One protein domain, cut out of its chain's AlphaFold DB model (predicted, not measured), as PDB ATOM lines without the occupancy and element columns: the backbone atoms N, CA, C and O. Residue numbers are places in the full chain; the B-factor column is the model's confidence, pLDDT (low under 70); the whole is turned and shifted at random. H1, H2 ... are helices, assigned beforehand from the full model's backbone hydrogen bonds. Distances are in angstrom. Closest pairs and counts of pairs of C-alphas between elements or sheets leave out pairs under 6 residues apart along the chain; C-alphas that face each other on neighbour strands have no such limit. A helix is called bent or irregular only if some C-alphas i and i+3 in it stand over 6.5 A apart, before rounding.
ATOM      1  N   ARG A   5      20.554  48.468  -4.327       87.50
ATOM      2  CA  ARG A   5      21.455  47.498  -3.704       87.50
ATOM      3  C   ARG A   5      21.710  47.817  -2.231       87.50
ATOM      4  O   ARG A   5      21.591  46.920  -1.401       87.50
ATOM      5  N   GLU A   6      22.008  49.073  -1.900       76.06
ATOM      6  CA  GLU A   6      22.175  49.527  -0.509       76.06
ATOM      7  C   GLU A   6      20.907  49.288   0.311       76.06
ATOM      8  O   GLU A   6      20.974  48.724   1.400       76.06
ATOM      9  N   THR A   7      19.741  49.624  -0.245       83.88
ATOM     10  CA  THR A   7      18.452  49.436   0.436       83.88
ATOM     11  C   THR A   7      18.178  47.959   0.735       83.88
ATOM     12  O   THR A   7      17.774  47.600   1.840       83.88
ATOM     13  N   ILE A   8      18.442  47.066  -0.221       91.25
ATOM     14  CA  ILE A   8      18.267  45.620  -0.026       91.25
ATOM     15  C   ILE A   8      19.278  45.074   0.984       91.25
ATOM     16  O   ILE A   8      18.917  44.239   1.814       91.25
ATOM     17  N   SER A   9      20.525  45.549   0.950       83.94
ATOM     18  CA  SER A   9      21.537  45.195   1.950       83.94
ATOM     19  C   SER A   9      21.089  45.597   3.360       83.94
ATOM     20  O   SER A   9      21.127  44.780   4.284       83.94
ATOM     21  N   ALA A  10      20.542  46.807   3.509       80.88
ATOM     22  CA  ALA A  10      19.964  47.272   4.763       80.88
ATOM     23  C   ALA A  10      18.811  46.371   5.229       80.88
ATOM     24  O   ALA A  10      18.748  46.045   6.414       80.88
ATOM     25  N   TYR A  11      17.942  45.888   4.330       91.69
ATOM     26  CA  TYR A  11      16.880  44.932   4.678       91.69
ATOM     27  C   TYR A  11      17.426  43.601   5.209       91.69
ATOM     28  O   TYR A  11      16.893  43.079   6.187       91.69
ATOM     29  N   TYR A  12      18.499  43.056   4.632       90.81
ATOM     30  CA  TYR A  12      19.147  41.851   5.167       90.81
ATOM     31  C   TYR A  12      19.617  42.058   6.613       90.81
ATOM     32  O   TYR A  12      19.313  41.249   7.494       90.81
ATOM     33  N   GLN A  13      20.283  43.176   6.884       84.38
ATOM     34  CA  GLN A  13      20.818  43.455   8.213       84.38
ATOM     35  C   GLN A  13      19.704  43.729   9.234       84.38
ATOM     36  O   GLN A  13      19.609  43.076  10.277       84.38
ATOM     37  N   SER A  14      18.813  44.662   8.920       82.38
ATOM     38  CA  SER A  14      17.763  45.127   9.831       82.38
ATOM     39  C   SER A  14      16.681  44.075  10.082       82.38
ATOM     40  O   SER A  14      16.298  43.872  11.235       82.38
ATOM     41  N   ILE A  15      16.236  43.350   9.049       90.62
ATOM     42  CA  ILE A  15      15.124  42.393   9.141       90.62
ATOM     43  C   ILE A  15      15.619  40.990   9.497       90.62
ATOM     44  O   ILE A  15      15.003  40.323  10.329       90.62
ATOM     45  N   LEU A  16      16.720  40.528   8.889       89.88
ATOM     46  CA  LEU A  16      17.208  39.149   9.049       89.88
ATOM     47  C   LEU A  16      18.370  39.036  10.041       89.88
ATOM     48  O   LEU A  16      18.505  38.011  10.706       89.88
ATOM     49  N   GLY A  17      19.144  40.103  10.247       83.94
ATOM     50  CA  GLY A  17      20.211  40.147  11.260       83.94
ATOM     51  C   GLY A  17      21.529  39.593  10.767       83.94
ATOM     52  O   GLY A  17      22.297  39.058  11.561       83.94
ATOM     53  N   ARG A  18      21.757  39.664   9.458       83.94
ATOM     54  CA  ARG A  18      22.992  39.215   8.828       83.94
ATOM     55  C   ARG A  18      23.304  40.037   7.590       83.94
ATOM     56  O   ARG A  18      22.399  40.535   6.923       83.94
ATOM     57  N   THR A  19      24.574  40.031   7.220       83.62
ATOM     58  CA  THR A  19      25.034  40.479   5.909       83.62
ATOM     59  C   THR A  19      24.467  39.567   4.809       83.62
ATOM     60  O   THR A  19      24.404  38.340   4.994       83.62
ATOM     61  N   PRO A  20      24.037  40.117   3.660       86.00
ATOM     62  CA  PRO A  20      23.681  39.291   2.517       86.00
ATOM     63  C   PRO A  20      24.891  38.544   1.957       86.00
ATOM     64  O   PRO A  20      26.005  39.062   1.925       86.00
ATOM     65  N   ASP A  21      24.660  37.350   1.421       91.25
ATOM     66  CA  ASP A  21      25.597  36.766   0.469       91.25
ATOM     67  C   ASP A  21      25.465  37.466  -0.896       91.25
ATOM     68  O   ASP A  21      24.405  37.995  -1.244       91.25
ATOM     69  N   ALA A  22      26.544  37.449  -1.684       84.00
ATOM     70  CA  ALA A  22      26.591  38.150  -2.967       84.00
ATOM     71  C   ALA A  22      25.464  37.717  -3.923       84.00
ATOM     72  O   ALA A  22      24.832  38.562  -4.551       84.00
ATOM     73  N   ALA A  23      25.153  36.417  -3.982       89.00
ATOM     74  CA  ALA A  23      24.137  35.890  -4.890       89.00
ATOM     75  C   ALA A  23      22.716  36.328  -4.500       89.00
ATOM     76  O   ALA A  23      21.918  36.684  -5.369       89.00
ATOM     77  N   GLY A  24      22.398  36.326  -3.203       88.94
ATOM     78  CA  GLY A  24      21.128  36.820  -2.678       88.94
ATOM     79  C   GLY A  24      20.939  38.316  -2.928       88.94
ATOM     80  O   GLY A  24      19.881  38.728  -3.410       88.94
ATOM     81  N   LEU A  25      21.976  39.120  -2.671       92.25
ATOM     82  CA  LEU A  25      21.939  40.564  -2.918       92.25
ATOM     83  C   LEU A  25      21.752  40.874  -4.406       92.25
ATOM     84  O   LEU A  25      20.896  41.687  -4.761       92.25
ATOM     85  N   ASP A  26      22.501  40.197  -5.278       89.88
ATOM     86  CA  ASP A  26      22.401  40.358  -6.730       89.88
ATOM     87  C   ASP A  26      21.011  39.974  -7.243       89.88
ATOM     88  O   ASP A  26      20.429  40.700  -8.050       89.88
ATOM     89  N   TYR A  27      20.446  38.869  -6.744       95.12
ATOM     90  CA  TYR A  27      19.113  38.417  -7.128       95.12
ATOM     91  C   TYR A  27      18.047  39.474  -6.824       95.12
ATOM     92  O   TYR A  27      17.309  39.873  -7.724       95.12
ATOM     93  N   TRP A  28      17.970  39.947  -5.577       95.56
ATOM     94  CA  TRP A  28      16.945  40.913  -5.180       95.56
ATOM     95  C   TRP A  28      17.147  42.275  -5.839       95.56
ATOM     96  O   TRP A  28      16.165  42.889  -6.254       95.56
ATOM     97  N   THR A  29      18.402  42.712  -5.995       95.19
ATOM     98  CA  THR A  29      18.732  43.956  -6.709       95.19
ATOM     99  C   THR A  29      18.215  43.884  -8.142       95.19
ATOM    100  O   THR A  29      17.474  44.760  -8.577       95.19
ATOM    101  N   ALA A  30      18.483  42.774  -8.837       93.31
ATOM    102  CA  ALA A  30      17.996  42.558 -10.193       93.31
ATOM    103  C   ALA A  30      16.461  42.517 -10.282       93.31
ATOM    104  O   ALA A  30      15.911  43.020 -11.259       93.31
ATOM    105  N   GLN A  31      15.757  41.948  -9.293       95.19
ATOM    106  CA  GLN A  31      14.287  41.948  -9.291       95.19
ATOM    107  C   GLN A  31      13.708  43.368  -9.189       95.19
ATOM    108  O   GLN A  31      12.731  43.696  -9.865       95.19
ATOM    109  N   VAL A  32      14.308  44.221  -8.359       93.50
ATOM    110  CA  VAL A  32      13.828  45.597  -8.186       93.50
ATOM    111  C   VAL A  32      14.196  46.465  -9.387       93.50
ATOM    112  O   VAL A  32      13.328  47.145  -9.932       93.50
ATOM    113  N   ASP A  33      15.430  46.371  -9.882       90.44
ATOM    114  CA  ASP A  33      15.888  47.158 -11.034       90.44
ATOM    115  C   ASP A  33      15.151  46.790 -12.337       90.44
ATOM    116  O   ASP A  33      14.953  47.635 -13.210       90.44
ATOM    117  N   GLN A  34      14.689  45.540 -12.473       92.69
ATOM    118  CA  GLN A  34      13.860  45.087 -13.604       92.69
ATOM    119  C   GLN A  34      12.364  45.391 -13.420       92.69
ATOM    120  O   GLN A  34      11.564  45.092 -14.311       92.69
ATOM    121  N   GLY A  35      11.967  45.962 -12.278       89.56
ATOM    122  CA  GLY A  35      10.576  46.263 -11.945       89.56
ATOM    123  C   GLY A  35       9.697  45.027 -11.730       89.56
ATOM    124  O   GLY A  35       8.472  45.137 -11.797       89.56
ATOM    125  N   THR A  36      10.284  43.847 -11.500       92.50
ATOM    126  CA  THR A  36       9.542  42.607 -11.207       92.50
ATOM    127  C   THR A  36       9.140  42.502  -9.736       92.50
ATOM    128  O   THR A  36       8.187  41.788  -9.421       92.50
ATOM    129  N   ALA A  37       9.817  43.239  -8.851       91.06
ATOM    130  CA  ALA A  37       9.430  43.452  -7.461       91.06
ATOM    131  C   ALA A  37       9.607  44.929  -7.070       91.06
ATOM    132  O   ALA A  37      10.481  45.619  -7.582       91.06
ATOM    133  N   SER A  38       8.803  45.415  -6.128       91.25
ATOM    134  CA  SER A  38       9.058  46.683  -5.436       91.25
ATOM    135  C   SER A  38       9.909  46.461  -4.185       91.25
ATOM    136  O   SER A  38       9.890  45.377  -3.600       91.25
ATOM    137  N   LEU A  39      10.584  47.511  -3.707       88.75
ATOM    138  CA  LEU A  39      11.252  47.493  -2.397       88.75
ATOM    139  C   LEU A  39      10.284  47.086  -1.274       88.75
ATOM    140  O   LEU A  39      10.664  46.331  -0.379       88.75
ATOM    141  N   ALA A  40       9.008  47.478  -1.379       88.12
ATOM    142  CA  ALA A  40       7.990  47.085  -0.415       88.12
ATOM    143  C   ALA A  40       7.756  45.570  -0.371       88.12
ATOM    144  O   ALA A  40       7.650  44.967   0.700       88.12
ATOM    145  N   GLN A  41       7.704  44.943  -1.547       90.62
ATOM    146  CA  GLN A  41       7.542  43.498  -1.675       90.62
ATOM    147  C   GLN A  41       8.778  42.741  -1.180       90.62
ATOM    148  O   GLN A  41       8.622  41.680  -0.577       90.62
ATOM    149  N   VAL A  42       9.984  43.288  -1.375       94.56
ATOM    150  CA  VAL A  42      11.222  42.693  -0.848       94.56
ATOM    151  C   VAL A  42      11.233  42.729   0.682       94.56
ATOM    152  O   VAL A  42      11.358  41.674   1.305       94.56
ATOM    153  N   ALA A  43      11.015  43.896   1.298       93.25
ATOM    154  CA  ALA A  43      10.957  44.021   2.758       93.25
ATOM    155  C   ALA A  43       9.855  43.138   3.367       93.25
ATOM    156  O   ALA A  43      10.113  42.397   4.314       93.25
ATOM    157  N   THR A  44       8.658  43.121   2.769       93.81
ATOM    158  CA  THR A  44       7.568  42.218   3.179       93.81
ATOM    159  C   THR A  44       8.001  40.754   3.117       93.81
ATOM    160  O   THR A  44       7.764  39.993   4.057       93.81
ATOM    161  N   GLY A  45       8.646  40.346   2.020       94.44
ATOM    162  CA  GLY A  45       9.149  38.988   1.842       94.44
ATOM    163  C   GLY A  45      10.155  38.593   2.921       94.44
ATOM    164  O   GLY A  45      10.124  37.458   3.392       94.44
ATOM    165  N   PHE A  46      10.999  39.528   3.359       95.19
ATOM    166  CA  PHE A  46      11.990  39.294   4.407       95.19
ATOM    167  C   PHE A  46      11.324  39.197   5.778       95.19
ATOM    168  O   PHE A  46      11.564  38.226   6.498       95.19
ATOM    169  N   SER A  47      10.435  40.135   6.124       94.38
ATOM    170  CA  SER A  47       9.746  40.158   7.424       94.38
ATOM    171  C   SER A  47       8.847  38.936   7.629       94.38
ATOM    172  O   SER A  47       8.675  38.469   8.754       94.38
ATOM    173  N   LEU A  48       8.294  38.392   6.542       93.19
ATOM    174  CA  LEU A  48       7.447  37.196   6.554       93.19
ATOM    175  C   LEU A  48       8.210  35.894   6.269       93.19
ATOM    176  O   LEU A  48       7.595  34.828   6.218       93.19
ATOM    177  N   SER A  49       9.526  35.961   6.060       94.62
ATOM    178  CA  SER A  49      10.332  34.794   5.701       94.62
ATOM    179  C   SER A  49      10.395  33.763   6.831       94.62
ATOM    180  O   SER A  49      10.350  34.096   8.018       94.62
ATOM    181  N   THR A  50      10.582  32.489   6.467       92.75
ATOM    182  CA  THR A  50      10.884  31.418   7.433       92.75
ATOM    183  C   THR A  50      12.134  31.740   8.250       92.75
ATOM    184  O   THR A  50      12.209  31.402   9.427       92.75
ATOM    185  N   GLU A  51      13.103  32.419   7.632       90.75
ATOM    186  CA  GLU A  51      14.323  32.865   8.294       90.75
ATOM    187  C   GLU A  51      13.985  33.808   9.453       90.75
ATOM    188  O   GLU A  51      14.216  33.438  10.605       90.75
ATOM    189  N   ALA A  52      13.324  34.938   9.181       91.06
ATOM    190  CA  ALA A  52      12.884  35.879  10.211       91.06
ATOM    191  C   ALA A  52      12.002  35.209  11.277       91.06
ATOM    192  O   ALA A  52      12.194  35.446  12.473       91.06
ATOM    193  N   ALA A  53      11.078  34.336  10.859       89.38
ATOM    194  CA  ALA A  53      10.181  33.595  11.746       89.38
ATOM    195  C   ALA A  53      10.920  32.666  12.727       89.38
ATOM    196  O   ALA A  53      10.424  32.416  13.823       89.38
ATOM    197  N   SER A  54      12.095  32.158  12.342       85.88
ATOM    198  CA  SER A  54      12.898  31.240  13.158       85.88
ATOM    199  C   SER A  54      13.971  31.932  14.003       85.88
ATOM    200  O   SER A  54      14.316  31.414  15.062       85.88
ATOM    201  N   SER A  55      14.485  33.093  13.577       84.94
ATOM    202  CA  SER A  55      15.656  33.733  14.199       84.94
ATOM    203  C   SER A  55      15.349  35.027  14.962       84.94
ATOM    204  O   SER A  55      15.899  35.251  16.042       84.94
ATOM    205  N   ARG A  56      14.479  35.888  14.424       91.50
ATOM    206  CA  ARG A  56      14.240  37.251  14.942       91.50
ATOM    207  C   ARG A  56      12.876  37.382  15.609       91.50
ATOM    208  O   ARG A  56      12.773  37.919  16.710       91.50
ATOM    209  N   VAL A  57      11.833  36.844  14.978       93.00
ATOM    210  CA  VAL A  57      10.442  36.920  15.457       93.00
ATOM    211  C   VAL A  57      10.268  36.388  16.886       93.00
ATOM    212  O   VAL A  57       9.641  37.096  17.675       93.00
ATOM    213  N   PRO A  58      10.822  35.220  17.279       92.19
ATOM    214  CA  PRO A  58      10.628  34.704  18.636       92.19
ATOM    215  C   PRO A  58      11.209  35.631  19.710       92.19
ATOM    216  O   PRO A  58      10.606  35.813  20.764       92.19
ATOM    217  N   VAL A  59      12.345  36.271  19.424       94.31
ATOM    218  CA  VAL A  59      13.002  37.214  20.338       94.31
ATOM    219  C   VAL A  59      12.174  38.490  20.480       94.31
ATOM    220  O   VAL A  59      11.861  38.896  21.598       94.31
ATOM    221  N   VAL A  60      11.748  39.094  19.365       93.56
ATOM    222  CA  VAL A  60      10.893  40.296  19.383       93.56
ATOM    223  C   VAL A  60       9.578  40.020  20.124       93.56
ATOM    224  O   VAL A  60       9.138  40.836  20.934       93.56
ATOM    225  N   ALA A  61       8.977  38.846  19.911       91.88
ATOM    226  CA  ALA A  61       7.765  38.426  20.610       91.88
ATOM    227  C   ALA A  61       7.972  38.279  22.130       91.88
ATOM    228  O   ALA A  61       7.086  38.651  22.907       91.88
ATOM    229  N   LEU A  62       9.135  37.789  22.579       92.50
ATOM    230  CA  LEU A  62       9.470  37.712  24.005       92.50
ATOM    231  C   LEU A  62       9.607  39.096  24.645       92.50
ATOM    232  O   LEU A  62       9.066  39.298  25.731       92.50
ATOM    233  N   TYR A  63      10.250  40.055  23.976       94.06
ATOM    234  CA  TYR A  63      10.334  41.444  24.452       94.06
ATOM    235  C   TYR A  63       8.952  42.085  24.588       94.06
ATOM    236  O   TYR A  63       8.602  42.607  25.651       94.06
ATOM    237  N   LEU A  64       8.127  41.971  23.545       90.56
ATOM    238  CA  LEU A  64       6.782  42.541  23.536       90.56
ATOM    239  C   LEU A  64       5.909  41.951  24.645       90.56
ATOM    240  O   LEU A  64       5.278  42.697  25.388       90.56
ATOM    241  N   SER A  65       5.895  40.625  24.788       87.94
ATOM    242  CA  SER A  65       5.062  39.943  25.786       87.94
ATOM    243  C   SER A  65       5.575  40.104  27.221       87.94
ATOM    244  O   SER A  65       4.764  40.240  28.139       87.94
ATOM    245  N   SER A  66       6.894  40.122  27.434       88.81
ATOM    246  CA  SER A  66       7.491  40.147  28.779       88.81
ATOM    247  C   SER A  66       7.655  41.553  29.338       88.81
ATOM    248  O   SER A  66       7.539  41.735  30.549       88.81
ATOM    249  N   PHE A  67       7.920  42.543  28.484       89.56
ATOM    250  CA  PHE A  67       8.268  43.899  28.915       89.56
ATOM    251  C   PHE A  67       7.308  44.965  28.404       89.56
ATOM    252  O   PHE A  67       7.257  46.048  28.979       89.56
ATOM    253  N   GLY A  68       6.526  44.680  27.360       86.56
ATOM    254  CA  GLY A  68       5.703  45.713  26.739       86.56
ATOM    255  C   GLY A  68       6.560  46.777  26.062       86.56
ATOM    256  O   GLY A  68       6.273  47.965  26.166       86.56
ATOM    257  N   ARG A  69       7.621  46.353  25.371       88.94
ATOM    258  CA  ARG A  69       8.392  47.190  24.446       88.94
ATOM    259  C   ARG A  69       9.066  46.333  23.381       88.94
ATOM    260  O   ARG A  69       9.121  45.111  23.506       88.94
ATOM    261  N   LEU A  70       9.593  46.984  22.353       86.56
ATOM    262  CA  LEU A  70      10.477  46.353  21.381       86.56
ATOM    263  C   LEU A  70      11.899  46.206  21.941       86.56
ATOM    264  O   LEU A  70      12.293  46.986  22.818       86.56
ATOM    265  N   PRO A  71      12.667  45.213  21.459       86.06
ATOM    266  CA  PRO A  71      14.083  45.142  21.772       86.06
ATOM    267  C   PRO A  71      14.828  46.332  21.167       86.06
ATOM    268  O   PRO A  71      14.541  46.759  20.050       86.06
ATOM    269  N   ASP A  72      15.815  46.827  21.901       81.06
ATOM    270  CA  ASP A  72      16.905  47.617  21.332       81.06
ATOM    271  C   ASP A  72      17.802  46.739  20.435       81.06
ATOM    272  O   ASP A  72      17.693  45.506  20.422       81.06
ATOM    273  N   THR A  73      18.666  47.376  19.642       73.44
ATOM    274  CA  THR A  73      19.512  46.687  18.654       73.44
ATOM    275  C   THR A  73      20.419  45.638  19.301       73.44
ATOM    276  O   THR A  73      20.463  44.504  18.824       73.44
ATOM    277  N   GLU A  74      21.084  45.984  20.408       77.56
ATOM    278  CA  GLU A  74      21.993  45.079  21.124       77.56
ATOM    279  C   GLU A  74      21.251  43.880  21.713       77.56
ATOM    280  O   GLU A  74      21.659  42.733  21.519       77.56
ATOM    281  N   GLY A  75      20.123  44.121  22.381       85.06
ATOM    282  CA  GLY A  75      19.285  43.081  22.957       85.06
ATOM    283  C   GLY A  75      18.743  42.129  21.897       85.06
ATOM    284  O   GLY A  75      18.799  40.909  22.070       85.06
ATOM    285  N   LEU A  76      18.271  42.656  20.763       87.56
ATOM    286  CA  LEU A  76      17.807  41.823  19.654       87.56
ATOM    287  C   LEU A  76      18.943  40.962  19.097       87.56
ATOM    288  O   LEU A  76      18.762  39.758  18.921       87.56
ATOM    289  N   GLN A  77      20.113  41.555  18.857       83.88
ATOM    290  CA  GLN A  77      21.271  40.843  18.326       83.88
ATOM    291  C   GLN A  77      21.761  39.757  19.289       83.88
ATOM    292  O   GLN A  77      21.920  38.608  18.877       83.88
ATOM    293  N   TYR A  78      21.935  40.088  20.569       88.00
ATOM    294  CA  TYR A  78      22.400  39.161  21.598       88.00
ATOM    295  C   TYR A  78      21.490  37.933  21.708       88.00
ATOM    296  O   TYR A  78      21.951  36.792  21.618       88.00
ATOM    297  N   TRP A  79      20.178  38.141  21.855       94.12
ATOM    298  CA  TRP A  79      19.239  37.035  22.043       94.12
ATOM    299  C   TRP A  79      18.993  36.241  20.761       94.12
ATOM    300  O   TRP A  79      18.832  35.020  20.828       94.12
ATOM    301  N   THR A  80      19.029  36.884  19.589       89.94
ATOM    302  CA  THR A  80      18.997  36.164  18.310       89.94
ATOM    303  C   THR A  80      20.242  35.305  18.132       89.94
ATOM    304  O   THR A  80      20.117  34.148  17.731       89.94
ATOM    305  N   GLN A  81      21.426  35.801  18.492       88.38
ATOM    306  CA  GLN A  81      22.652  35.012  18.422       88.38
ATOM    307  C   GLN A  81      22.644  33.856  19.431       88.38
ATOM    308  O   GLN A  81      23.031  32.741  19.090       88.38
ATOM    309  N   ALA A  82      22.135  34.073  20.647       90.25
ATOM    310  CA  ALA A  82      21.949  33.006  21.627       90.25
ATOM    311  C   ALA A  82      21.030  31.891  21.092       90.25
ATOM    312  O   ALA A  82      21.362  30.709  21.223       90.25
ATOM    313  N   LEU A  83      19.914  32.263  20.453       90.50
ATOM    314  CA  LEU A  83      18.977  31.330  19.821       90.50
ATOM    315  C   LEU A  83      19.635  30.567  18.658       90.50
ATOM    316  O   LEU A  83      19.533  29.343  18.586       90.50
ATOM    317  N   GLN A  84      20.370  31.264  17.787       86.50
ATOM    318  CA  GLN A  84      21.117  30.662  16.673       86.50
ATOM    319  C   GLN A  84      22.219  29.703  17.150       86.50
ATOM    320  O   GLN A  84      22.453  28.673  16.521       86.50
ATOM    321  N   ASN A  85      22.837  29.988  18.299       90.12
ATOM    322  CA  ASN A  85      23.831  29.130  18.947       90.12
ATOM    323  C   ASN A  85      23.214  27.937  19.705       90.12
ATOM    324  O   ASN A  85      23.924  27.207  20.396       90.12
ATOM    325  N   GLY A  86      21.902  27.713  19.576       91.00
ATOM    326  CA  GLY A  86      21.210  26.547  20.121       91.00
ATOM    327  C   GLY A  86      20.658  26.730  21.533       91.00
ATOM    328  O   GLY A  86      20.244  25.743  22.144       91.00
ATOM    329  N   THR A  87      20.623  27.957  22.063       94.44
ATOM    330  CA  THR A  87      19.917  28.235  23.322       94.44
ATOM    331  C   THR A  87      18.416  28.039  23.095       94.44
ATOM    332  O   THR A  87      17.853  28.723  22.238       94.44
ATOM    333  N   PRO A  88      17.737  27.141  23.834       94.06
ATOM    334  CA  PRO A  88      16.298  26.960  23.686       94.06
ATOM    335  C   PRO A  88      15.549  28.253  24.014       94.06
ATOM    336  O   PRO A  88      15.910  28.955  24.963       94.06
ATOM    337  N   LEU A  89      14.484  28.555  23.268       89.12
ATOM    338  CA  LEU A  89      13.678  29.760  23.482       89.12
ATOM    339  C   LEU A  89      13.125  29.824  24.913       89.12
ATOM    340  O   LEU A  89      13.041  30.896  25.503       89.12
ATOM    341  N   GLU A  90      12.825  28.671  25.509       89.75
ATOM    342  CA  GLU A  90      12.371  28.551  26.892       89.75
ATOM    343  C   GLU A  90      13.437  29.036  27.882       89.75
ATOM    344  O   GLU A  90      13.106  29.661  28.886       89.75
ATOM    345  N   ALA A  91      14.721  28.792  27.608       92.56
ATOM    346  CA  ALA A  91      15.809  29.279  28.453       92.56
ATOM    347  C   ALA A  91      15.958  30.804  28.347       92.56
ATOM    348  O   ALA A  91      16.164  31.471  29.363       92.56
ATOM    349  N   ILE A  92      15.776  31.360  27.145       94.56
ATOM    350  CA  ILE A  92      15.746  32.812  26.915       94.56
ATOM    351  C   ILE A  92      14.564  33.437  27.665       94.56
ATOM    352  O   ILE A  92      14.736  34.388  28.422       94.56
ATOM    353  N   GLN A  93      13.373  32.848  27.549       91.25
ATOM    354  CA  GLN A  93      12.190  33.283  28.286       91.25
ATOM    355  C   GLN A  93      12.424  33.262  29.804       91.25
ATOM    356  O   GLN A  93      12.082  34.222  30.491       91.25
ATOM    357  N   GLN A  94      13.038  32.205  30.350       90.81
ATOM    358  CA  GLN A  94      13.374  32.152  31.778       90.81
ATOM    359  C   GLN A  94      14.338  33.269  32.191       90.81
ATOM    360  O   GLN A  94      14.155  33.852  33.260       90.81
ATOM    361  N   ALA A  95      15.319  33.610  31.352       93.94
ATOM    362  CA  ALA A  95      16.218  34.730  31.615       93.94
ATOM    363  C   ALA A  95      15.464  36.072  31.660       93.94
ATOM    364  O   ALA A  95      15.695  36.873  32.566       93.94
ATOM    365  N   PHE A  96      14.502  36.288  30.758       94.38
ATOM    366  CA  PHE A  96      13.663  37.492  30.761       94.38
ATOM    367  C   PHE A  96      12.835  37.569  32.041       94.38
ATOM    368  O   PHE A  96      12.843  38.596  32.712       94.38
ATOM    369  N   LEU A  97      12.183  36.471  32.430       89.06
ATOM    370  CA  LEU A  97      11.347  36.398  33.634       89.06
ATOM    371  C   LEU A  97      12.130  36.595  34.944       89.06
ATOM    372  O   LEU A  97      11.536  36.941  35.964       89.06
ATOM    373  N   GLN A  98      13.444  36.374  34.935       91.12
ATOM    374  CA  GLN A  98      14.332  36.603  36.081       91.12
ATOM    375  C   GLN A  98      14.968  38.001  36.081       91.12
ATOM    376  O   GLN A  98      15.663  38.357  37.033       91.12
ATOM    377  N   SER A  99      14.739  38.799  35.036       94.00
ATOM    378  CA  SER A  99      15.358  40.113  34.896       94.00
ATOM    379  C   SER A  99      14.748  41.161  35.845       94.00
ATOM    380  O   SER A  99      13.548  41.118  36.151       94.00
ATOM    381  N   PRO A 100      15.535  42.170  36.271       92.00
ATOM    382  CA  PRO A 100      15.007  43.342  36.978       92.00
ATOM    383  C   PRO A 100      13.933  44.097  36.178       92.00
ATOM    384  O   PRO A 100      13.001  44.668  36.749       92.00
ATOM    385  N   GLU A 101      14.037  44.072  34.849       90.12
ATOM    386  CA  GLU A 101      13.061  44.678  33.948       90.12
ATOM    387  C   GLU A 101      11.698  43.986  34.057       90.12
ATOM    388  O   GLU A 101      10.675  44.646  34.265       90.12
ATOM    389  N   PHE A 102      11.682  42.650  34.045       90.62
ATOM    390  CA  PHE A 102      10.459  41.896  34.288       90.62
ATOM    391  C   PHE A 102       9.884  42.177  35.671       90.62
ATOM    392  O   PHE A 102       8.677  42.350  35.804       90.62
ATOM    393  N   ALA A 103      10.729  42.258  36.703       88.25
ATOM    394  CA  ALA A 103      10.275  42.585  38.052       88.25
ATOM    395  C   ALA A 103       9.572  43.954  38.110       88.25
ATOM    396  O   ALA A 103       8.611  44.114  38.863       88.25
ATOM    397  N   THR A 104      10.010  44.907  37.284       88.00
ATOM    398  CA  THR A 104       9.395  46.233  37.146       88.00
ATOM    399  C   THR A 104       8.057  46.159  36.415       88.00
ATOM    400  O   THR A 104       7.061  46.673  36.925       88.00
ATOM    401  N   MET A 105       7.992  45.461  35.275       85.94
ATOM    402  CA  MET A 105       6.731  45.241  34.549       85.94
ATOM    403  C   MET A 105       5.709  44.517  35.437       85.94
ATOM    404  O   MET A 105       4.547  44.907  35.558       85.94
ATOM    405  N   ALA A 106       6.171  43.491  36.145       87.56
ATOM    406  CA  ALA A 106       5.385  42.689  37.059       87.56
ATOM    407  C   ALA A 106       5.185  43.344  38.435       87.56
ATOM    408  O   ALA A 106       4.723  42.650  39.341       87.56
ATOM    409  N   ALA A 107       5.480  44.633  38.632       85.44
ATOM    410  CA  ALA A 107       5.227  45.344  39.886       85.44
ATOM    411  C   ALA A 107       3.765  45.839  40.004       85.44
ATOM    412  O   ALA A 107       2.936  45.677  39.111       85.44
ATOM    413  N   GLY A 108       3.397  46.417  41.151       86.81
ATOM    414  CA  GLY A 108       2.091  47.068  41.344       86.81
ATOM    415  C   GLY A 108       0.907  46.127  41.617       86.81
ATOM    416  O   GLY A 108       1.070  44.961  41.979       86.81
ATOM    417  N   SER A 109      -0.319  46.651  41.497       90.69
ATOM    418  CA  SER A 109      -1.551  45.896  41.788       90.69
ATOM    419  C   SER A 109      -1.813  44.783  40.764       90.69
ATOM    420  O   SER A 109      -1.354  44.865  39.626       90.69
ATOM    421  N   ALA A 110      -2.583  43.755  41.146       90.12
ATOM    422  CA  ALA A 110      -2.991  42.694  40.217       90.12
ATOM    423  C   ALA A 110      -3.715  43.265  38.987       90.12
ATOM    424  O   ALA A 110      -3.420  42.871  37.868       90.12
ATOM    425  N   THR A 111      -4.593  44.253  39.181       88.12
ATOM    426  CA  THR A 111      -5.321  44.917  38.094       88.12
ATOM    427  C   THR A 111      -4.395  45.659  37.130       88.12
ATOM    428  O   THR A 111      -4.561  45.537  35.920       88.12
ATOM    429  N   ALA A 112      -3.406  46.400  37.644       88.75
ATOM    430  CA  ALA A 112      -2.451  47.130  36.805       88.75
ATOM    431  C   ALA A 112      -1.592  46.167  35.971       88.75
ATOM    432  O   ALA A 112      -1.464  46.343  34.763       88.75
ATOM    433  N   PHE A 113      -1.100  45.099  36.603       93.88
ATOM    434  CA  PHE A 113      -0.360  44.046  35.915       93.88
ATOM    435  C   PHE A 113      -1.196  43.350  34.837       93.88
ATOM    436  O   PHE A 113      -0.727  43.190  33.718       93.88
ATOM    437  N   LEU A 114      -2.436  42.957  35.145       94.81
ATOM    438  CA  LEU A 114      -3.308  42.296  34.171       94.81
ATOM    439  C   LEU A 114      -3.663  43.214  33.000       94.81
ATOM    440  O   LEU A 114      -3.762  42.736  31.878       94.81
ATOM    441  N   THR A 115      -3.797  44.520  33.238       89.94
ATOM    442  CA  THR A 115      -4.014  45.502  32.165       89.94
ATOM    443  C   THR A 115      -2.828  45.513  31.199       89.94
ATOM    444  O   THR A 115      -3.017  45.278  30.009       89.94
ATOM    445  N   ALA A 116      -1.603  45.665  31.717       89.69
ATOM    446  CA  ALA A 116      -0.389  45.638  30.899       89.69
ATOM    447  C   ALA A 116      -0.188  44.282  30.198       89.69
ATOM    448  O   ALA A 116       0.108  44.228  29.010       89.69
ATOM    449  N   ALA A 117      -0.418  43.171  30.903       92.12
ATOM    450  CA  ALA A 117      -0.279  41.821  30.360       92.12
ATOM    451  C   ALA A 117      -1.196  41.575  29.149       92.12
ATOM    452  O   ALA A 117      -0.772  40.973  28.163       92.12
ATOM    453  N   TYR A 118      -2.440  42.058  29.209       92.50
ATOM    454  CA  TYR A 118      -3.397  41.959  28.107       92.50
ATOM    455  C   TYR A 118      -3.015  42.849  26.919       92.50
ATOM    456  O   TYR A 118      -3.057  42.390  25.777       92.50
ATOM    457  N   GLU A 119      -2.583  44.088  27.155       88.88
ATOM    458  CA  GLU A 119      -2.135  44.978  26.076       88.88
ATOM    459  C   GLU A 119      -0.876  44.446  25.378       88.88
ATOM    460  O   GLU A 119      -0.810  44.399  24.145       88.88
ATOM    461  N   ASN A 120       0.085  43.951  26.154       90.00
ATOM    462  CA  ASN A 120       1.334  43.388  25.653       90.00
ATOM    463  C   ASN A 120       1.077  42.136  24.802       90.00
ATOM    464  O   ASN A 120       1.421  42.107  23.615       90.00
ATOM    465  N   ALA A 121       0.416  41.128  25.380       88.44
ATOM    466  CA  ALA A 121       0.228  39.826  24.739       88.44
ATOM    467  C   ALA A 121      -0.891  39.822  23.687       88.44
ATOM    468  O   ALA A 121      -0.731  39.219  22.629       88.44
ATOM    469  N   LEU A 122      -2.016  40.495  23.954       88.56
ATOM    470  CA  LEU A 122      -3.223  40.420  23.121       88.56
ATOM    471  C   LEU A 122      -3.520  41.716  22.360       88.56
ATOM    472  O   LEU A 122      -4.307  41.692  21.421       88.56
ATOM    473  N   GLY A 123      -2.900  42.847  22.707       86.12
ATOM    474  CA  GLY A 123      -3.129  44.120  22.008       86.12
ATOM    475  C   GLY A 123      -4.501  44.745  22.254       86.12
ATOM    476  O   GLY A 123      -4.920  45.616  21.498       86.12
ATOM    477  N   ARG A 124      -5.207  44.310  23.303       87.44
ATOM    478  CA  ARG A 124      -6.502  44.860  23.717       87.44
ATOM    479  C   ARG A 124      -6.637  44.864  25.240       87.44
ATOM    480  O   ARG A 124      -5.990  44.047  25.891       87.44
ATOM    481  N   PRO A 125      -7.529  45.689  25.812       88.94
ATOM    482  CA  PRO A 125      -7.880  45.593  27.224       88.94
ATOM    483  C   PRO A 125      -8.519  44.242  27.582       88.94
ATOM    484  O   PRO A 125      -9.216  43.624  26.767       88.94
ATOM    485  N   ALA A 126      -8.333  43.814  28.833       89.19
ATOM    486  CA  ALA A 126      -9.053  42.673  29.390       89.19
ATOM    487  C   ALA A 126     -10.559  42.956  29.452       89.19
ATOM    488  O   ALA A 126     -10.987  44.005  29.940       89.19
ATOM    489  N   ASP A 127     -11.373  42.007  28.995       90.94
ATOM    490  CA  ASP A 127     -12.808  42.021  29.273       90.94
ATOM    491  C   ASP A 127     -13.084  41.697  30.754       90.94
ATOM    492  O   ASP A 127     -12.210  41.231  31.493       90.94
ATOM    493  N   ALA A 128     -14.309  41.985  31.205       90.94
ATOM    494  CA  ALA A 128     -14.679  41.860  32.614       90.94
ATOM    495  C   ALA A 128     -14.502  40.428  33.151       90.94
ATOM    496  O   ALA A 128     -14.012  40.252  34.269       90.94
ATOM    497  N   ASP A 129     -14.845  39.421  32.344       91.50
ATOM    498  CA  ASP A 129     -14.768  38.011  32.729       91.50
ATOM    499  C   ASP A 129     -13.309  37.534  32.786       91.50
ATOM    500  O   ASP A 129     -12.903  36.880  33.751       91.50
ATOM    501  N   GLY A 130     -12.489  37.912  31.801       92.56
ATOM    502  CA  GLY A 130     -11.058  37.619  31.760       92.56
ATOM    503  C   GLY A 130     -10.292  38.259  32.918       92.56
ATOM    504  O   GLY A 130      -9.525  37.581  33.608       92.56
ATOM    505  N   LEU A 131     -10.547  39.541  33.201       92.31
ATOM    506  CA  LEU A 131      -9.929  40.242  34.329       92.31
ATOM    507  C   LEU A 131     -10.308  39.589  35.664       92.31
ATOM    508  O   LEU A 131      -9.445  39.395  36.528       92.31
ATOM    509  N   GLN A 132     -11.578  39.207  35.831       90.81
ATOM    510  CA  GLN A 132     -12.046  38.499  37.020       90.81
ATOM    511  C   GLN A 132     -11.373  37.129  37.162       90.81
ATOM    512  O   GLN A 132     -10.882  36.806  38.247       90.81
ATOM    513  N   PHE A 133     -11.319  36.340  36.085       94.88
ATOM    514  CA  PHE A 133     -10.687  35.023  36.076       94.88
ATOM    515  C   PHE A 133      -9.220  35.105  36.511       94.88
ATOM    516  O   PHE A 133      -8.821  34.444  37.470       94.88
ATOM    517  N   TRP A 134      -8.422  35.963  35.872       96.12
ATOM    518  CA  TRP A 134      -6.999  36.067  36.189       96.12
ATOM    519  C   TRP A 134      -6.730  36.664  37.566       96.12
ATOM    520  O   TRP A 134      -5.794  36.240  38.242       96.12
ATOM    521  N   THR A 135      -7.579  37.581  38.034       94.69
ATOM    522  CA  THR A 135      -7.494  38.089  39.411       94.69
ATOM    523  C   THR A 135      -7.692  36.959  40.426       94.69
ATOM    524  O   THR A 135      -6.954  36.879  41.407       94.69
ATOM    525  N   GLN A 136      -8.637  36.042  40.179       94.19
ATOM    526  CA  GLN A 136      -8.841  34.861  41.024       94.19
ATOM    527  C   GLN A 136      -7.661  33.883  40.948       94.19
ATOM    528  O   GLN A 136      -7.252  33.359  41.982       94.19
ATOM    529  N   GLN A 137      -7.075  33.672  39.766       96.69
ATOM    530  CA  GLN A 137      -5.889  32.820  39.605       96.69
ATOM    531  C   GLN A 137      -4.673  33.379  40.354       96.69
ATOM    532  O   GLN A 137      -3.999  32.642  41.072       96.69
ATOM    533  N   LEU A 138      -4.420  34.688  40.255       95.19
ATOM    534  CA  LEU A 138      -3.353  35.352  41.009       95.19
ATOM    535  C   LEU A 138      -3.587  35.236  42.525       95.19
ATOM    536  O   LEU A 138      -2.653  34.951  43.271       95.19
ATOM    537  N   ALA A 139      -4.834  35.390  42.987       93.25
ATOM    538  CA  ALA A 139      -5.188  35.198  44.396       93.25
ATOM    539  C   ALA A 139      -5.029  33.738  44.866       93.25
ATOM    540  O   ALA A 139      -4.737  33.500  46.037       93.25
ATOM    541  N   ALA A 140      -5.189  32.767  43.961       94.44
ATOM    542  CA  ALA A 140      -4.978  31.342  44.212       94.44
ATOM    543  C   ALA A 140      -3.497  30.907  44.139       94.44
ATOM    544  O   ALA A 140      -3.200  29.734  44.358       94.44
ATOM    545  N   GLY A 141      -2.569  31.835  43.873       93.56
ATOM    546  CA  GLY A 141      -1.125  31.586  43.884       93.56
ATOM    547  C   GLY A 141      -0.485  31.360  42.512       93.56
ATOM    548  O   GLY A 141       0.704  31.047  42.455       93.56
ATOM    549  N   THR A 142      -1.218  31.535  41.408       95.75
ATOM    550  CA  THR A 142      -0.622  31.543  40.064       95.75
ATOM    551  C   THR A 142       0.380  32.693  39.952       95.75
ATOM    552  O   THR A 142       0.091  33.823  40.347       95.75
ATOM    553  N   SER A 143       1.574  32.425  39.419       93.25
ATOM    554  CA  SER A 143       2.593  33.462  39.252       93.25
ATOM    555  C   SER A 143       2.241  34.408  38.100       93.25
ATOM    556  O   SER A 143       1.636  34.008  37.109       93.25
ATOM    557  N   ARG A 144       2.676  35.671  38.191       92.50
ATOM    558  CA  ARG A 144       2.529  36.658  37.103       92.50
ATOM    559  C   ARG A 144       3.169  36.173  35.793       92.50
ATOM    560  O   ARG A 144       2.577  36.321  34.731       92.50
ATOM    561  N   ALA A 145       4.313  35.496  35.886       88.94
ATOM    562  CA  ALA A 145       4.959  34.837  34.752       88.94
ATOM    563  C   ALA A 145       4.061  33.777  34.082       88.94
ATOM    564  O   ALA A 145       3.949  33.751  32.859       88.94
ATOM    565  N   ALA A 146       3.374  32.943  34.871       89.31
ATOM    566  CA  ALA A 146       2.461  31.931  34.340       89.31
ATOM    567  C   ALA A 146       1.228  32.547  33.657       89.31
ATOM    568  O   ALA A 146       0.733  31.986  32.684       89.31
ATOM    569  N   VAL A 147       0.758  33.712  34.123       93.06
ATOM    570  CA  VAL A 147      -0.321  34.455  33.452       93.06
ATOM    571  C   VAL A 147       0.118  34.938  32.069       93.06
ATOM    572  O   VAL A 147      -0.609  34.735  31.103       93.06
ATOM    573  N   LEU A 148       1.307  35.536  31.946       90.19
ATOM    574  CA  LEU A 148       1.807  36.024  30.653       90.19
ATOM    575  C   LEU A 148       2.043  34.898  29.661       90.19
ATOM    576  O   LEU A 148       1.635  35.028  28.513       90.19
ATOM    577  N   ALA A 149       2.644  33.794  30.113       87.25
ATOM    578  CA  ALA A 149       2.810  32.607  29.283       87.25
ATOM    579  C   ALA A 149       1.448  32.114  28.775       87.25
ATOM    580  O   ALA A 149       1.268  31.929  27.580       87.25
ATOM    581  N   ALA A 150       0.443  32.014  29.652       91.12
ATOM    582  CA  ALA A 150      -0.890  31.576  29.252       91.12
ATOM    583  C   ALA A 150      -1.610  32.546  28.296       91.12
ATOM    584  O   ALA A 150      -2.374  32.097  27.443       91.12
ATOM    585  N   LEU A 151      -1.390  33.860  28.422       93.06
ATOM    586  CA  LEU A 151      -1.930  34.852  27.486       93.06
ATOM    587  C   LEU A 151      -1.216  34.783  26.130       93.06
ATOM    588  O   LEU A 151      -1.891  34.734  25.102       93.06
ATOM    589  N   ALA A 152       0.118  34.727  26.123       87.56
ATOM    590  CA  ALA A 152       0.932  34.624  24.914       87.56
ATOM    591  C   ALA A 152       0.677  33.312  24.150       87.56
ATOM    592  O   ALA A 152       0.549  33.338  22.931       87.56
ATOM    593  N   ASP A 153       0.503  32.195  24.861       86.88
ATOM    594  CA  ASP A 153       0.238  30.867  24.284       86.88
ATOM    595  C   ASP A 153      -1.235  30.616  23.941       86.88
ATOM    596  O   ASP A 153      -1.594  29.558  23.417       86.88
ATOM    597  N   SER A 154      -2.117  31.573  24.229       90.12
ATOM    598  CA  SER A 154      -3.530  31.436  23.897       90.12
ATOM    599  C   SER A 154      -3.753  31.417  22.373       90.12
ATOM    600  O   SER A 154      -2.948  31.970  21.617       90.12
ATOM    601  N   PRO A 155      -4.881  30.853  21.891       90.44
ATOM    602  CA  PRO A 155      -5.251  30.915  20.473       90.44
ATOM    603  C   PRO A 155      -5.332  32.338  19.893       90.44
ATOM    604  O   PRO A 155      -5.279  32.497  18.678       90.44
ATOM    605  N   GLU A 156      -5.477  33.353  20.748       87.50
ATOM    606  CA  GLU A 156      -5.451  34.770  20.376       87.50
ATOM    607  C   GLU A 156      -4.031  35.360  20.441       87.50
ATOM    608  O   GLU A 156      -3.621  36.088  19.540       87.50
ATOM    609  N   GLY A 157      -3.254  35.015  21.471       88.31
ATOM    610  CA  GLY A 157      -1.922  35.571  21.712       88.31
ATOM    611  C   GLY A 157      -0.884  35.168  20.670       88.31
ATOM    612  O   GLY A 157      -0.164  36.028  20.172       88.31
ATOM    613  N   GLN A 158      -0.848  33.895  20.272       86.25
ATOM    614  CA  GLN A 158       0.126  33.383  19.301       86.25
ATOM    615  C   GLN A 158       0.095  34.135  17.949       86.25
ATOM    616  O   GLN A 158       1.135  34.651  17.525       86.25
ATOM    617  N   PRO A 159      -1.062  34.280  17.264       85.88
ATOM    618  CA  PRO A 159      -1.113  35.040  16.014       85.88
ATOM    619  C   PRO A 159      -0.856  36.543  16.209       85.88
ATOM    620  O   PRO A 159      -0.282  37.172  15.320       85.88
ATOM    621  N   HIS A 160      -1.230  37.125  17.354       88.50
ATOM    622  CA  HIS A 160      -0.983  38.539  17.651       88.50
ATOM    623  C   HIS A 160       0.505  38.826  17.893       88.50
ATOM    624  O   HIS A 160       1.039  39.796  17.354       88.50
ATOM    625  N   ALA A 161       1.197  37.966  18.641       86.88
ATOM    626  CA  ALA A 161       2.630  38.081  18.887       86.88
ATOM    627  C   ALA A 161       3.435  37.973  17.585       86.88
ATOM    628  O   ALA A 161       4.315  38.800  17.337       86.88
ATOM    629  N   LEU A 162       3.081  37.016  16.717       87.00
ATOM    630  CA  LEU A 162       3.678  36.874  15.388       87.00
ATOM    631  C   LEU A 162       3.475  38.138  14.542       87.00
ATOM    632  O   LEU A 162       4.440  38.686  14.009       87.00
ATOM    633  N   ALA A 163       2.236  38.626  14.451       89.12
ATOM    634  CA  ALA A 163       1.904  39.794  13.644       89.12
ATOM    635  C   ALA A 163       2.633  41.057  14.125       89.12
ATOM    636  O   ALA A 163       3.247  41.755  13.317       89.12
ATOM    637  N   LYS A 164       2.631  41.323  15.439       90.00
ATOM    638  CA  LYS A 164       3.354  42.463  16.021       90.00
ATOM    639  C   LYS A 164       4.855  42.366  15.759       90.00
ATOM    640  O   LYS A 164       5.458  43.359  15.362       90.00
ATOM    641  N   ALA A 165       5.457  41.189  15.928       92.00
ATOM    642  CA  ALA A 165       6.883  40.997  15.682       92.00
ATOM    643  C   ALA A 165       7.257  41.237  14.209       92.00
ATOM    644  O   ALA A 165       8.223  41.941  13.929       92.00
ATOM    645  N   GLN A 166       6.471  40.721  13.261       92.50
ATOM    646  CA  GLN A 166       6.738  40.900  11.830       92.50
ATOM    647  C   GLN A 166       6.509  42.340  11.360       92.50
ATOM    648  O   GLN A 166       7.302  42.851  10.572       92.50
ATOM    649  N   LEU A 167       5.487  43.022  11.886       91.44
ATOM    650  CA  LEU A 167       5.293  44.458  11.662       91.44
ATOM    651  C   LEU A 167       6.461  45.273  12.215       91.44
ATOM    652  O   LEU A 167       6.924  46.198  11.557       91.44
ATOM    653  N   SER A 168       6.974  44.902  13.386       90.50
ATOM    654  CA  SER A 168       8.121  45.581  13.996       90.50
ATOM    655  C   SER A 168       9.382  45.433  13.150       90.50
ATOM    656  O   SER A 168      10.070  46.417  12.909       90.50
ATOM    657  N   LEU A 169       9.645  44.229  12.630       90.25
ATOM    658  CA  LEU A 169      10.757  44.002  11.705       90.25
ATOM    659  C   LEU A 169      10.580  44.777  10.391       90.25
ATOM    660  O   LEU A 169      11.554  45.299   9.863       90.25
ATOM    661  N   ALA A 170       9.354  44.883   9.869       90.06
ATOM    662  CA  ALA A 170       9.075  45.664   8.664       90.06
ATOM    663  C   ALA A 170       9.316  47.168   8.878       90.06
ATOM    664  O   ALA A 170       9.931  47.809   8.032       90.06
ATOM    665  N   TYR A 171       8.886  47.723  10.014       87.00
ATOM    666  CA  TYR A 171       9.191  49.105  10.396       87.00
ATOM    667  C   TYR A 171      10.697  49.332  10.532       87.00
ATOM    668  O   TYR A 171      11.250  50.206   9.865       87.00
ATOM    669  N   GLN A 172      11.365  48.489  11.324       81.94
ATOM    670  CA  GLN A 172      12.801  48.589  11.552       81.94
ATOM    671  C   GLN A 172      13.579  48.517  10.236       81.94
ATOM    672  O   GLN A 172      14.525  49.272  10.044       81.94
ATOM    673  N   GLY A 173      13.170  47.641   9.314       83.38
ATOM    674  CA  GLY A 173      13.870  47.498   8.047       83.38
ATOM    675  C   GLY A 173      13.618  48.604   7.039       83.38
ATOM    676  O   GLY A 173      14.519  48.941   6.282       83.38
ATOM    677  N   VAL A 174      12.418  49.180   7.023       83.31
ATOM    678  CA  VAL A 174      12.005  50.112   5.966       83.31
ATOM    679  C   VAL A 174      12.244  51.565   6.353       83.31
ATOM    680  O   VAL A 174      12.640  52.349   5.495       83.31
ATOM    681  N   SER A 175      12.018  51.933   7.616       78.12
ATOM    682  CA  SER A 175      12.184  53.310   8.095       78.12
ATOM    683  C   SER A 175      13.310  53.485   9.112       78.12
ATOM    684  O   SER A 175      13.574  54.615   9.512       78.12
ATOM    685  N   GLY A 176      13.936  52.399   9.582       74.00
ATOM    686  CA  GLY A 176      14.896  52.450  10.694       74.00
ATOM    687  C   GLY A 176      14.257  52.779  12.049       74.00
ATOM    688  O   GLY A 176      14.948  52.826  13.061       74.00
ATOM    689  N   GLN A 177      12.938  52.992  12.095       74.81
ATOM    690  CA  GLN A 177      12.218  53.392  13.300       74.81
ATOM    691  C   GLN A 177      11.544  52.200  13.975       74.81
ATOM    692  O   GLN A 177      11.063  51.274  13.321       74.81
ATOM    693  N   SER A 178      11.436  52.275  15.299       77.00
ATOM    694  CA  SER A 178      10.670  51.330  16.110       77.00
ATOM    695  C   SER A 178       9.249  51.860  16.328       77.00
ATOM    696  O   SER A 178       9.103  52.948  16.890       77.00
ATOM    697  N   PRO A 179       8.195  51.131  15.925       82.00
ATOM    698  CA  PRO A 179       6.826  51.561  16.168       82.00
ATOM    699  C   PRO A 179       6.499  51.468  17.659       82.00
ATOM    700  O   PRO A 179       6.957  50.566  18.368       82.00
ATOM    701  N   SER A 180       5.659  52.378  18.138       84.88
ATOM    702  CA  SER A 180       5.103  52.274  19.483       84.88
ATOM    703  C   SER A 180       4.162  51.068  19.600       84.88
ATOM    704  O   SER A 180       3.568  50.591  18.629       84.88
ATOM    705  N   LEU A 181       3.974  50.581  20.827       82.12
ATOM    706  CA  LEU A 181       3.028  49.496  21.097       82.12
ATOM    707  C   LEU A 181       1.586  49.865  20.750       82.12
ATOM    708  O   LEU A 181       0.830  49.005  20.304       82.12
ATOM    709  N   THR A 182       1.219  51.137  20.911       83.62
ATOM    710  CA  THR A 182      -0.087  51.650  20.491       83.62
ATOM    711  C   THR A 182      -0.256  51.536  18.980       83.62
ATOM    712  O   THR A 182      -1.249  50.974  18.535       83.62
ATOM    713  N   GLU A 183       0.735  51.951  18.189       86.62
ATOM    714  CA  GLU A 183       0.680  51.825  16.725       86.62
ATOM    715  C   GLU A 183       0.614  50.366  16.267       86.62
ATOM    716  O   GLU A 183      -0.156  50.040  15.364       86.62
ATOM    717  N   LEU A 184       1.375  49.468  16.904       88.00
ATOM    718  CA  LEU A 184       1.296  48.032  16.622       88.00
ATOM    719  C   LEU A 184      -0.098  47.473  16.929       88.00
ATOM    720  O   LEU A 184      -0.628  46.690  16.142       88.00
ATOM    721  N   ASN A 185      -0.705  47.882  18.044       86.88
ATOM    722  CA  ASN A 185      -2.055  47.463  18.419       86.88
ATOM    723  C   ASN A 185      -3.115  48.034  17.465       86.88
ATOM    724  O   ASN A 185      -4.035  47.312  17.083       86.88
ATOM    725  N   ASP A 186      -2.967  49.279  17.016       85.81
ATOM    726  CA  ASP A 186      -3.874  49.911  16.054       85.81
ATOM    727  C   ASP A 186      -3.791  49.253  14.669       85.81
ATOM    728  O   ASP A 186      -4.814  49.067  14.004       85.81
ATOM    729  N   LEU A 187      -2.589  48.865  14.230       86.12
ATOM    730  CA  LEU A 187      -2.382  48.084  13.006       86.12
ATOM    731  C   LEU A 187      -2.998  46.688  13.128       86.12
ATOM    732  O   LEU A 187      -3.656  46.210  12.204       86.12
ATOM    733  N   LEU A 188      -2.841  46.055  14.287       83.25
ATOM    734  CA  LEU A 188      -3.415  44.746  14.568       83.25
ATOM    735  C   LEU A 188      -4.950  44.788  14.626       83.25
ATOM    736  O   LEU A 188      -5.612  43.904  14.091       83.25
ATOM    737  N   ALA A 189      -5.543  45.846  15.182       80.50
ATOM    738  CA  ALA A 189      -6.992  46.044  15.198       80.50
ATOM    739  C   ALA A 189      -7.587  46.182  13.781       80.50
ATOM    740  O   ALA A 189      -8.737  45.803  13.544       80.50
ATOM    741  N   GLN A 190      -6.799  46.663  12.815       70.06
ATOM    742  CA  GLN A 190      -7.183  46.728  11.399       70.06
ATOM    743  C   GLN A 190      -7.130  45.356  10.697       70.06
ATOM    744  O   GLN A 190      -7.718  45.199   9.622       70.06
ATOM    745  N   GLN A 191      -6.493  44.343  11.302       65.81
ATOM    746  CA  GLN A 191      -6.340  42.998  10.735       65.81
ATOM    747  C   GLN A 191      -7.673  42.252  10.573       65.81
ATOM    748  O   GLN A 191      -7.763  41.360   9.734       65.81
ATOM    749  N   GLY A 192      -8.734  42.631  11.301       55.50
ATOM    750  CA  GLY A 192     -10.037  41.942  11.311       55.50
ATOM    751  C   GLY A 192     -10.730  41.754   9.946       55.50
ATOM    752  O   GLY A 192     -11.771  41.101   9.885       55.50
ATOM    753  N   GLN A 193     -10.172  42.292   8.850       55.12
ATOM    754  CA  GLN A 193     -10.628  42.080   7.470       55.12
ATOM    755  C   GLN A 193      -9.515  41.735   6.448       55.12
ATOM    756  O   GLN A 193      -9.809  41.706   5.254       55.12
ATOM    757  N   GLN A 194      -8.259  41.494   6.857       67.62
ATOM    758  CA  GLN A 194      -7.094  41.365   5.953       67.62
ATOM    759  C   GLN A 194      -6.166  40.200   6.325       67.62
ATOM    760  O   GLN A 194      -6.087  39.783   7.480       67.62
ATOM    761  N   SER A 195      -5.428  39.677   5.340       83.69
ATOM    762  CA  SER A 195      -4.349  38.713   5.611       83.69
ATOM    763  C   SER A 195      -3.137  39.407   6.250       83.69
ATOM    764  O   SER A 195      -2.904  40.592   6.017       83.69
ATOM    765  N   LEU A 196      -2.325  38.676   7.025       84.44
ATOM    766  CA  LEU A 196      -1.100  39.228   7.624       84.44
ATOM    767  C   LEU A 196      -0.118  39.748   6.564       84.44
ATOM    768  O   LEU A 196       0.478  40.806   6.737       84.44
ATOM    769  N   THR A 197      -0.006  39.045   5.434       87.19
ATOM    770  CA  THR A 197       0.802  39.489   4.295       87.19
ATOM    771  C   THR A 197       0.351  40.842   3.774       87.19
ATOM    772  O   THR A 197       1.176  41.715   3.540       87.19
ATOM    773  N   GLU A 198      -0.955  41.040   3.629       85.00
ATOM    774  CA  GLU A 198      -1.522  42.296   3.146       85.00
ATOM    775  C   GLU A 198      -1.331  43.437   4.151       85.00
ATOM    776  O   GLU A 198      -0.999  44.551   3.751       85.00
ATOM    777  N   LEU A 199      -1.455  43.150   5.450       86.44
ATOM    778  CA  LEU A 199      -1.200  44.122   6.512       86.44
ATOM    779  C   LEU A 199       0.264  44.592   6.515       86.44
ATOM    780  O   LEU A 199       0.515  45.797   6.542       86.44
ATOM    781  N   VAL A 200       1.225  43.663   6.445       89.75
ATOM    782  CA  VAL A 200       2.658  43.999   6.379       89.75
ATOM    783  C   VAL A 200       2.980  44.731   5.076       89.75
ATOM    784  O   VAL A 200       3.599  45.786   5.132       89.75
ATOM    785  N   THR A 201       2.472  44.253   3.933       88.50
ATOM    786  CA  THR A 201       2.715  44.886   2.621       88.50
ATOM    787  C   THR A 201       2.255  46.336   2.609       88.50
ATOM    788  O   THR A 201       3.051  47.219   2.315       88.50
ATOM    789  N   ARG A 202       1.004  46.616   2.999       85.44
ATOM    790  CA  ARG A 202       0.490  47.994   3.022       85.44
ATOM    791  C   ARG A 202       1.210  48.873   4.030       85.44
ATOM    792  O   ARG A 202       1.347  50.072   3.811       85.44
ATOM    793  N   THR A 203       1.633  48.296   5.154       88.12
ATOM    794  CA  THR A 203       2.425  49.022   6.149       88.12
ATOM    795  C   THR A 203       3.749  49.450   5.535       88.12
ATOM    796  O   THR A 203       4.088  50.626   5.594       88.12
ATOM    797  N   THR A 204       4.453  48.529   4.882       89.38
ATOM    798  CA  THR A 204       5.700  48.810   4.179       89.38
ATOM    799  C   THR A 204       5.512  49.802   3.031       89.38
ATOM    800  O   THR A 204       6.283  50.748   2.932       89.38
ATOM    801  N   GLU A 205       4.486  49.638   2.194       86.81
ATOM    802  CA  GLU A 205       4.152  50.588   1.122       86.81
ATOM    803  C   GLU A 205       3.914  51.985   1.692       86.81
ATOM    804  O   GLU A 205       4.521  52.940   1.231       86.81
ATOM    805  N   ARG A 206       3.134  52.108   2.773       85.12
ATOM    806  CA  ARG A 206       2.909  53.387   3.458       85.12
ATOM    807  C   ARG A 206       4.202  53.990   4.006       85.12
ATOM    808  O   ARG A 206       4.353  55.206   3.964       85.12
ATOM    809  N   LEU A 207       5.106  53.177   4.551       83.44
ATOM    810  CA  LEU A 207       6.399  53.648   5.054       83.44
ATOM    811  C   LEU A 207       7.291  54.171   3.917       83.44
ATOM    812  O   LEU A 207       7.945  55.192   4.095       83.44
ATOM    813  N   ILE A 208       7.264  53.520   2.752       80.75
ATOM    814  CA  ILE A 208       8.014  53.938   1.557       80.75
ATOM    815  C   ILE A 208       7.364  55.154   0.879       80.75
ATOM    816  O   ILE A 208       8.062  56.080   0.487       80.75
ATOM    817  N   ASP A 209       6.038  55.208   0.771       74.06
ATOM    818  CA  ASP A 209       5.319  56.322   0.138       74.06
ATOM    819  C   ASP A 209       5.368  57.599   0.989       74.06
ATOM    820  O   ASP A 209       5.440  58.711   0.463       74.06
ATOM    821  N   ASN A 210       5.388  57.451   2.317       64.69
ATOM    822  CA  ASN A 210       5.653  58.556   3.235       64.69
ATOM    823  C   ASN A 210       7.138  58.960   3.260       64.69
ATOM    824  O   ASN A 210       7.467  59.953   3.906       64.69
ATOM    825  N   ALA A 211       8.012  58.264   2.519       53.19
ATOM    826  CA  ALA A 211       9.403  58.647   2.279       53.19
ATOM    827  C   ALA A 211       9.552  59.677   1.139       53.19
ATOM    828  O   ALA A 211      10.579  59.733   0.459       53.19
TER     829      ALA A 211
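Overview. This is residues 5 to 211 of the 887 residues of the protein "LTD domain-containing protein" of Pseudomonas psychrotolerans (UniProt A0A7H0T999). An elongated body of crossed helices is built round one long helix, H12, in the middle; H5 crosses it nearly at right angles, and H14 lies side by side with it. H1 and H3 pack on H12 toward its last residues, with H2 packed on H1 at one end of the long axis; H9 packs on H12 at its first residues, with H11 packed on H9, and H10 packed on H9 at the other end of the long axis, while H8 and the hairpin of H6 and H7 pack on H5, and H13 packs on H12. The printed part has 207 residues with fourteen named helices, H1 to H14 in order along the chain, and no named strand; its class is all helix. It is compact, with a radius of gyration of the C-alphas of 18.1 A, and spans 62 by 38 by 25 A.

Along the chain. Begin with the longest helix: find C-alpha 157 at (-1.922, 35.571, 21.712); from there H12 runs 26.4 A to C-alpha 175 at (12.184, 53.310, 8.095). Go back to C-alpha 5 at (21.455, 47.498, -3.704), where H1, residues 5 to 16, begins. After it come H2, residues 22 to 33, H3, 39 to 47, H4, 50 to 55, and H5, 57 to 67, which is 15.3 A long. Next are H6, residues 73 to 84, 16.2 A, H7, 89 to 97, H8, 100 to 105, and H9, 110 to 122, 17.2 A. H10, residues 128 to 139, is 16.5 A long, and H11 holds residues 144 to 152. After H12 come H13, residues 181 to 193, 20.7 A, and H14, residues 196 to 209, 19.7 A, ending at C-alpha 209 at (5.319, 56.322, 0.138). H13 is only just irregular: C-alphas 190 and 193 are 7.0 A apart.

Arrangement. Start at H12, the hub, which touches seven other helices. H14 touches it at a shallow tilt of 22 degrees, the same way; their closest C-alphas are those of Leu 167 and Val 200, 5.9 A apart. With residues 161 to 166, H12 touches H5, about perpendicular at 73 degrees; look at C-alphas 57 and 165, the closest, 5.4 A apart. Residues 184 to 188 of H13 touch H12, closest at C-alphas 164 and 184, 6.0 A. Toward H1, C-alphas 14 and 173 are the closest, 4.9 A apart, and the two helices touch at a shallow tilt of 28 degrees, opposite ways. H3 touches H1 at a shallow tilt of 23 degrees, with C-alphas 15 and 47 closest at 6.1 A. H2 touches H1, closest at C-alphas 5 and 29, 5.4 A, and is apart from H12. H4 touches H1, closest at C-alphas 16 and 52, 5.5 A. From H5, look to H9, which it touches at 18 degrees, a shallow tilt, opposite ways, closest at C-alphas 65 and 121, 4.9 A. H11 touches H9, closest at C-alphas 121 and 152, 5.3 A, and H10 touches H9, closest at C-alphas 110 and 135, 6.5 A. H8 touches H5, closest at C-alphas 67 and 105, 6.0 A. H6 and H7 form a hairpin and only just touch, with 3 pairs of C-alphas within 8 A, closest at C-alphas 83 and 89, 6.6 A; H7 touches H5 at C-alphas 62 and 93, the closest, 6.7 A. Every O i to N i+4 pair is within hydrogen-bond range in H1 to H12 and H14; in H13, 6 of 9 are.

Size, cuts and confidence. The two C-alphas farthest apart are those of Gln 34 and Ala 140, 62.3 A. The printed part has no cut, and the links between successive helices are tight. The mean pLDDT of the printed part is 88.0; look for values under 70 at residues 191 to 194 and 210 to 211.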